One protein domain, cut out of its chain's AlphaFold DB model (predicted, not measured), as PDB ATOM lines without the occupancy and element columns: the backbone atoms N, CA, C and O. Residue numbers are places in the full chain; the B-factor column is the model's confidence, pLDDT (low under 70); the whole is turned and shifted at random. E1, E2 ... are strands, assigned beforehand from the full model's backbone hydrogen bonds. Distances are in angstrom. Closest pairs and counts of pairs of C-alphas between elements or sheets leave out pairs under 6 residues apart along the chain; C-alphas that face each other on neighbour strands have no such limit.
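Overview. This is residues 10 to 62 of the 210 residues of the protein "Cell surface protein" of Lactobacillus crustorum JCM 15951 (UniProt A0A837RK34). A long, narrow two-stranded hairpin makes the length of the model: E1 runs on into E2, the chain turns back at residues 42 to 46, and E3 and E4 return alongside. The unnamed stretch of residues 10 to 28 runs lengthwise beside this ribbon, set off from it, and turns back into E1. The printed part has 53 residues, with no named helix and four named strands in the order E1, E2, E3, E4, in two antiparallel two-stranded sheets, E2 - E3 and E1 - E4. The class is all strand, with 22 of the 53 residues in named elements. The whole is an extended rod, with a radius of gyration of the C-alphas of 15.6 A and spans of 48 by 20 by 14 A.

Along the chain. E2 is residues 36 to 41, 13.8 A long, and E3 is residues 47 to 52, 13.9 A long, beginning at C-alpha 47 (139.423, -80.179, 219.859). E1 is residues 29 to 33, 12.8 A long, beginning at C-alpha 29 (160.772, -51.344, 223.358). E4 is residues 56 to 60, 13.1 A long, ending at C-alpha 60 (158.655, -47.917, 220.052).

Arrangement. E2 and E3 form a hairpin, antiparallel at 157 degrees. N 37 and O 51, 2.8 A apart, are within hydrogen-bond range. E1 runs on into E2 across a break of 2 residues, at 27 degrees. E1 and E4 are antiparallel at 159 degrees, with N 31 and O 58 within hydrogen-bond range at 2.9 A. E1 and E3 are apart, and E2 and E4 are apart.

Size, cuts and confidence. The two C-alphas farthest apart, those of Gly 45 and Asn 62, are 48.7 A apart. The printed part has no cut, and the three links between strands are tight. The mean pLDDT of the printed part is 79.3; residues 21 to 28 and residue 61 are under 70.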
ATOM      1  N   LYS A  10     136.619 -71.209 207.624       83.81
ATOM      2  CA  LYS A  10     136.827 -72.216 206.568       83.81
ATOM      3  C   LYS A  10     138.314 -72.379 206.251       83.81
ATOM      4  O   LYS A  10     139.116 -71.480 206.491       83.81
ATOM      5  N   ALA A  11     138.674 -73.511 205.649       78.94
ATOM      6  CA  ALA A  11     140.024 -73.718 205.134       78.94
ATOM      7  C   ALA A  11     140.414 -72.580 204.169       78.94
ATOM      8  O   ALA A  11     139.637 -72.222 203.284       78.94
ATOM      9  N   GLY A  12     141.598 -71.999 204.374       77.62
ATOM     10  CA  GLY A  12     142.103 -70.867 203.590       77.62
ATOM     11  C   GLY A  12     141.542 -69.490 203.974       77.62
ATOM     12  O   GLY A  12     141.932 -68.503 203.359       77.62
ATOM     13  N   GLN A  13     140.654 -69.387 204.972       82.81
ATOM     14  CA  GLN A  13     140.201 -68.094 205.493       82.81
ATOM     15  C   GLN A  13     141.093 -67.595 206.630       82.81
ATOM     16  O   GLN A  13     141.423 -68.342 207.550       82.81
ATOM     17  N   ASN A  14     141.397 -66.297 206.598       79.62
ATOM     18  CA  ASN A  14     142.089 -65.595 207.672       79.62
ATOM     19  C   ASN A  14     141.083 -64.801 208.509       79.62
ATOM     20  O   ASN A  14     140.177 -64.168 207.965       79.62
ATOM     21  N   VAL A  15     141.272 -64.797 209.826       80.38
ATOM     22  CA  VAL A  15     140.543 -63.916 210.746       80.38
ATOM     23  C   VAL A  15     141.483 -62.793 211.159       80.38
ATOM     24  O   VAL A  15     142.561 -63.057 211.682       80.38
ATOM     25  N   GLN A  16     141.084 -61.544 210.921       80.56
ATOM     26  CA  GLN A  16     141.837 -60.372 211.360       80.56
ATOM     27  C   GLN A  16     141.236 -59.840 212.663       80.56
ATOM     28  O   GLN A  16     140.072 -59.444 212.689       80.56
ATOM     29  N   LEU A  17     142.041 -59.787 213.724       76.25
ATOM     30  CA  LEU A  17     141.725 -59.010 214.921       76.25
ATOM     31  C   LEU A  17     142.484 -57.687 214.846       76.25
ATOM     32  O   LEU A  17     143.683 -57.669 214.576       76.25
ATOM     33  N   ARG A  18     141.778 -56.580 215.075       76.00
ATOM     34  CA  ARG A  18     142.371 -55.247 215.212       76.00
ATOM     35  C   ARG A  18     142.188 -54.784 216.644       76.00
ATOM     36  O   ARG A  18     141.117 -54.962 217.219       76.00
ATOM     37  N   PHE A  19     143.228 -54.191 217.197       73.69
ATOM     38  CA  PHE A  19     143.188 -53.533 218.489       73.69
ATOM     39  C   PHE A  19     143.762 -52.132 218.326       73.69
ATOM     40  O   PHE A  19     144.696 -51.913 217.556       73.69
ATOM     41  N   GLU A  20     143.171 -51.188 219.040       75.00
ATOM     42  CA  GLU A  20     143.670 -49.825 219.143       75.00
ATOM     43  C   GLU A  20     144.471 -49.725 220.439       75.00
ATOM     44  O   GLU A  20     144.040 -50.215 221.485       75.00
ATOM     45  N   ALA A  21     145.657 -49.130 220.362       68.88
ATOM     46  CA  ALA A  21     146.525 -48.922 221.509       68.88
ATOM     47  C   ALA A  21     146.949 -47.455 221.562       68.88
ATOM     48  O   ALA A  21     147.273 -46.854 220.538       68.88
ATOM     49  N   THR A  22     146.981 -46.894 222.767       69.81
ATOM     50  CA  THR A  22     147.612 -45.600 223.033       69.81
ATOM     51  C   THR A  22     148.959 -45.867 223.684       69.81
ATOM     52  O   THR A  22     149.016 -46.421 224.780       69.81
ATOM     53  N   VAL A  23     150.046 -45.488 223.014       65.81
ATOM     54  CA  VAL A  23     151.382 -45.522 223.618       65.81
ATOM     55  C   VAL A  23     151.524 -44.287 224.497       65.81
ATOM     56  O   VAL A  23     151.524 -43.168 223.998       65.81
ATOM     57  N   THR A  24     151.602 -44.492 225.809       64.38
ATOM     58  CA  THR A  24     151.734 -43.411 226.801       64.38
ATOM     59  C   THR A  24     153.139 -43.305 227.395       64.38
ATOM     60  O   THR A  24     153.392 -42.399 228.183       64.38
ATOM     61  N   ALA A  25     154.047 -44.221 227.041       54.75
ATOM     62  CA  ALA A  25     155.413 -44.265 227.552       54.75
ATOM     63  C   ALA A  25     156.430 -43.885 226.468       54.75
ATOM     64  O   ALA A  25     156.325 -44.322 225.324       54.75
ATOM     65  N   ASN A  26     157.447 -43.120 226.869       57.69
ATOM     66  CA  ASN A  26     158.494 -42.591 225.985       57.69
ATOM     67  C   ASN A  26     159.692 -43.546 225.845       57.69
ATOM     68  O   ASN A  26     160.704 -43.174 225.265       57.69
ATOM     69  N   SER A  27     159.620 -44.736 226.442       60.47
ATOM     70  CA  SER A  27     160.716 -45.699 226.470       60.47
ATOM     71  C   SER A  27     160.650 -46.643 225.277       60.47
ATOM     72  O   SER A  27     159.629 -47.303 225.066       60.47
ATOM     73  N   ALA A  28     161.763 -46.757 224.555       66.81
ATOM     74  CA  ALA A  28     161.936 -47.731 223.491       66.81
ATOM     75  C   ALA A  28     161.677 -49.158 223.974       66.81
ATOM     76  O   ALA A  28     162.058 -49.547 225.080       66.81
ATOM     77  N   GLY A  29     161.067 -49.947 223.099       72.00
ATOM     78  CA  GLY A  29     160.772 -51.344 223.358       72.00
ATOM     79  C   GLY A  29     159.777 -51.911 222.362       72.00
ATOM     80  O   GLY A  29     159.146 -51.185 221.592       72.00
ATOM     81  N   THR A  30     159.632 -53.228 222.398       77.94
ATOM     82  CA  THR A  30     158.606 -53.936 221.638       77.94
ATOM     83  C   THR A  30     157.438 -54.233 222.564       77.94
ATOM     84  O   THR A  30     157.592 -54.894 223.591       77.94
ATOM     85  N   ILE A  31     156.264 -53.726 222.207       79.44
ATOM     86  CA  ILE A  31     155.007 -54.109 222.835       79.44
ATOM     87  C   ILE A  31     154.407 -55.203 221.962       79.44
ATOM     88  O   ILE A  31     153.945 -54.931 220.855       79.44
ATOM     89  N   THR A  32     154.416 -56.431 222.467       83.69
ATOM     90  CA  THR A  32     153.789 -57.574 221.804       83.69
ATOM     91  C   THR A  32     152.393 -57.778 222.361       83.69
ATOM     92  O   THR A  32     152.208 -57.941 223.570       83.69
ATOM     93  N   ASN A  33     151.400 -57.791 221.476       81.62
ATOM     94  CA  ASN A  33     150.052 -58.216 221.811       81.62
ATOM     95  C   ASN A  33     149.721 -59.513 221.072       81.62
ATOM     96  O   ASN A  33     149.900 -59.611 219.858       81.62
ATOM     97  N   ASN A  34     149.188 -60.485 221.802       85.62
ATOM     98  CA  ASN A  34     148.701 -61.734 221.241       85.62
ATOM     99  C   ASN A  34     147.280 -62.025 221.714       85.62
ATOM    100  O   ASN A  34     146.800 -61.521 222.730       85.62
ATOM    101  N   ALA A  35     146.585 -62.846 220.936       84.38
ATOM    102  CA  ALA A  35     145.277 -63.361 221.280       84.38
ATOM    103  C   ALA A  35     145.289 -64.888 221.201       84.38
ATOM    104  O   ALA A  35     146.185 -65.517 220.637       84.38
ATOM    105  N   TYR A  36     144.262 -65.504 221.773       87.06
ATOM    106  CA  TYR A  36     144.024 -66.929 221.618       87.06
ATOM    107  C   TYR A  36     142.549 -67.190 221.329       87.06
ATOM    108  O   TYR A  36     141.661 -66.556 221.899       87.06
ATOM    109  N   ILE A  37     142.291 -68.161 220.459       86.38
ATOM    110  CA  ILE A  37     140.953 -68.688 220.194       86.38
ATOM    111  C   ILE A  37     140.733 -69.870 221.134       86.38
ATOM    112  O   ILE A  37     141.534 -70.803 221.160       86.38
ATOM    113  N   THR A  38     139.658 -69.839 221.917       86.75
ATOM    114  CA  THR A  38     139.267 -70.942 222.808       86.75
ATOM    115  C   THR A  38     138.203 -71.831 222.174       86.75
ATOM    116  O   THR A  38     137.456 -71.367 221.316       86.75
ATOM    117  N   ASN A  39     138.056 -73.066 222.665       85.81
ATOM    118  CA  ASN A  39     136.997 -74.001 222.248       85.81
ATOM    119  C   ASN A  39     137.013 -74.315 220.740       85.81
ATOM    120  O   ASN A  39     135.968 -74.425 220.098       85.81
ATOM    121  N   VAL A  40     138.207 -74.454 220.163       85.31
ATOM    122  CA  VAL A  40     138.364 -74.740 218.736       85.31
ATOM    123  C   VAL A  40     138.021 -76.202 218.479       85.31
ATOM    124  O   VAL A  40     138.558 -77.094 219.134       85.31
ATOM    125  N   LYS A  41     137.161 -76.451 217.491       88.00
ATOM    126  CA  LYS A  41     136.880 -77.786 216.961       88.00
ATOM    127  C   LYS A  41     137.128 -77.788 215.458       88.00
ATOM    128  O   LYS A  41     136.508 -77.020 214.729       88.00
ATOM    129  N   THR A  42     138.041 -78.637 215.000       84.19
ATOM    130  CA  THR A  42     138.355 -78.767 213.573       84.19
ATOM    131  C   THR A  42     137.302 -79.613 212.858       84.19
ATOM    132  O   THR A  42     136.558 -80.373 213.485       84.19
ATOM    133  N   SER A  43     137.253 -79.528 211.526       82.31
ATOM    134  CA  SER A  43     136.379 -80.371 210.693       82.31
ATOM    135  C   SER A  43     136.683 -81.870 210.824       82.31
ATOM    136  O   SER A  43     135.786 -82.684 210.642       82.31
ATOM    137  N   ALA A  44     137.913 -82.230 211.205       85.94
ATOM    138  CA  ALA A  44     138.319 -83.600 211.524       85.94
ATOM    139  C   ALA A  44     137.878 -84.061 212.933       85.94
ATOM    140  O   ALA A  44     138.207 -85.165 213.353       85.94
ATOM    141  N   GLY A  45     137.154 -83.221 213.684       85.00
ATOM    142  CA  GLY A  45     136.639 -83.539 215.018       85.00
ATOM    143  C   GLY A  45     137.629 -83.315 216.161       85.00
ATOM    144  O   GLY A  45     137.283 -83.572 217.311       85.00
ATOM    145  N   GLN A  46     138.827 -82.803 215.873       89.44
ATOM    146  CA  GLN A  46     139.846 -82.549 216.885       89.44
ATOM    147  C   GLN A  46     139.540 -81.270 217.658       89.44
ATOM    148  O   GLN A  46     139.159 -80.259 217.066       89.44
ATOM    149  N   THR A  47     139.707 -81.309 218.976       90.25
ATOM    150  CA  THR A  47     139.423 -80.179 219.859       90.25
ATOM    151  C   THR A  47     140.701 -79.600 220.448       90.25
ATOM    152  O   THR A  47     141.600 -80.330 220.860       90.25
ATOM    153  N   TYR A  48     140.766 -78.273 220.512       88.38
ATOM    154  CA  TYR A  48     141.844 -77.531 221.153       88.38
ATOM    155  C   TYR A  48     141.241 -76.561 222.163       88.38
ATOM    156  O   TYR A  48     140.323 -75.797 221.851       88.38
ATOM    157  N   SER A  49     141.763 -76.580 223.389       86.69
ATOM    158  CA  SER A  49     141.328 -75.655 224.438       86.69
ATOM    159  C   SER A  49     141.725 -74.215 224.111       86.69
ATOM    160  O   SER A  49     140.949 -73.299 224.392       86.69
ATOM    161  N   LYS A  50     142.898 -74.025 223.489       87.50
ATOM    162  CA  LYS A  50     143.431 -72.741 223.018       87.50
ATOM    163  C   LYS A  50     144.268 -72.917 221.753       87.50
ATOM    164  O   LYS A  50     145.042 -73.866 221.656       87.50
ATOM    165  N   VAL A  51     144.156 -71.965 220.834       85.94
ATOM    166  CA  VAL A  51     145.053 -71.794 219.683       85.94
ATOM    167  C   VAL A  51     145.528 -70.343 219.671       85.94
ATOM    168  O   VAL A  51     144.697 -69.439 219.709       85.94
ATOM    169  N   LEU A  52     146.843 -70.122 219.667       86.06
ATOM    170  CA  LEU A  52     147.453 -68.788 219.644       86.06
ATOM    171  C   LEU A  52     147.330 -68.149 218.257       86.06
ATOM    172  O   LEU A  52     147.440 -68.837 217.240       86.06
ATOM    173  N   THR A  53     147.110 -66.836 218.223       84.06
ATOM    174  CA  THR A  53     147.283 -66.041 217.003       84.06
ATOM    175  C   THR A  53     148.764 -65.771 216.753       84.06
ATOM    176  O   THR A  53     149.609 -66.041 217.605       84.06
ATOM    177  N   ASN A  54     149.079 -65.203 215.592       85.00
ATOM    178  CA  ASN A  54     150.353 -64.520 215.422       85.00
ATOM    179  C   ASN A  54     150.470 -63.340 216.400       85.00
ATOM    180  O   ASN A  54     149.457 -62.772 216.831       85.00
ATOM    181  N   ASP A  55     151.714 -62.988 216.713       86.12
ATOM    182  CA  ASP A  55     152.040 -61.801 217.487       86.12
ATOM    183  C   ASP A  55     151.808 -60.545 216.648       86.12
ATOM    184  O   ASP A  55     152.024 -60.516 215.429       86.12
ATOM    185  N   ALA A  56     151.338 -59.501 217.315       84.19
ATOM    186  CA  ALA A  56     151.228 -58.177 216.751       84.19
ATOM    187  C   ALA A  56     152.123 -57.236 217.563       84.19
ATOM    188  O   ALA A  56     151.804 -56.864 218.695       84.19
ATOM    189  N   ASP A  57     153.260 -56.901 216.956       84.50
ATOM    190  CA  ASP A  57     154.347 -56.156 217.581       84.50
ATOM    191  C   ASP A  57     154.289 -54.671 217.227       84.50
ATOM    192  O   ASP A  57     154.195 -54.286 216.059       84.50
ATOM    193  N   LEU A  58     154.413 -53.828 218.249       78.56
ATOM    194  CA  LEU A  58     154.631 -52.395 218.112       78.56
ATOM    195  C   LEU A  58     156.027 -52.049 218.620       78.56
ATOM    196  O   LEU A  58     156.307 -52.165 219.812       78.56
ATOM    197  N   ASN A  59     156.891 -51.594 217.716       76.56
ATOM    198  CA  ASN A  59     158.240 -51.154 218.056       76.56
ATOM    199  C   ASN A  59     158.245 -49.652 218.345       76.56
ATOM    200  O   ASN A  59     158.095 -48.837 217.436       76.56
ATOM    201  N   VAL A  60     158.436 -49.294 219.610       73.88
ATOM    202  CA  VAL A  60     158.655 -47.917 220.052       73.88
ATOM    203  C   VAL A  60     160.154 -47.641 219.981       73.88
ATOM    204  O   VAL A  60     160.950 -48.394 220.542       73.88
ATOM    205  N   GLN A  61     160.549 -46.583 219.278       69.44
ATOM    206  CA  GLN A  61     161.947 -46.162 219.169       69.44
ATOM    207  C   GLN A  61     162.172 -44.888 219.977       69.44
ATOM    208  O   GLN A  61     161.348 -43.975 219.939       69.44
ATOM    209  N   ASN A  62     163.310 -44.815 220.669       72.75
ATOM    210  CA  ASN A  62     163.777 -43.553 221.221       72.75
ATOM    211  C   ASN A  62     164.330 -42.731 220.058       72.75
ATOM    212  O   ASN A  62     165.148 -43.231 219.285       72.75
TER     213      ASN A  62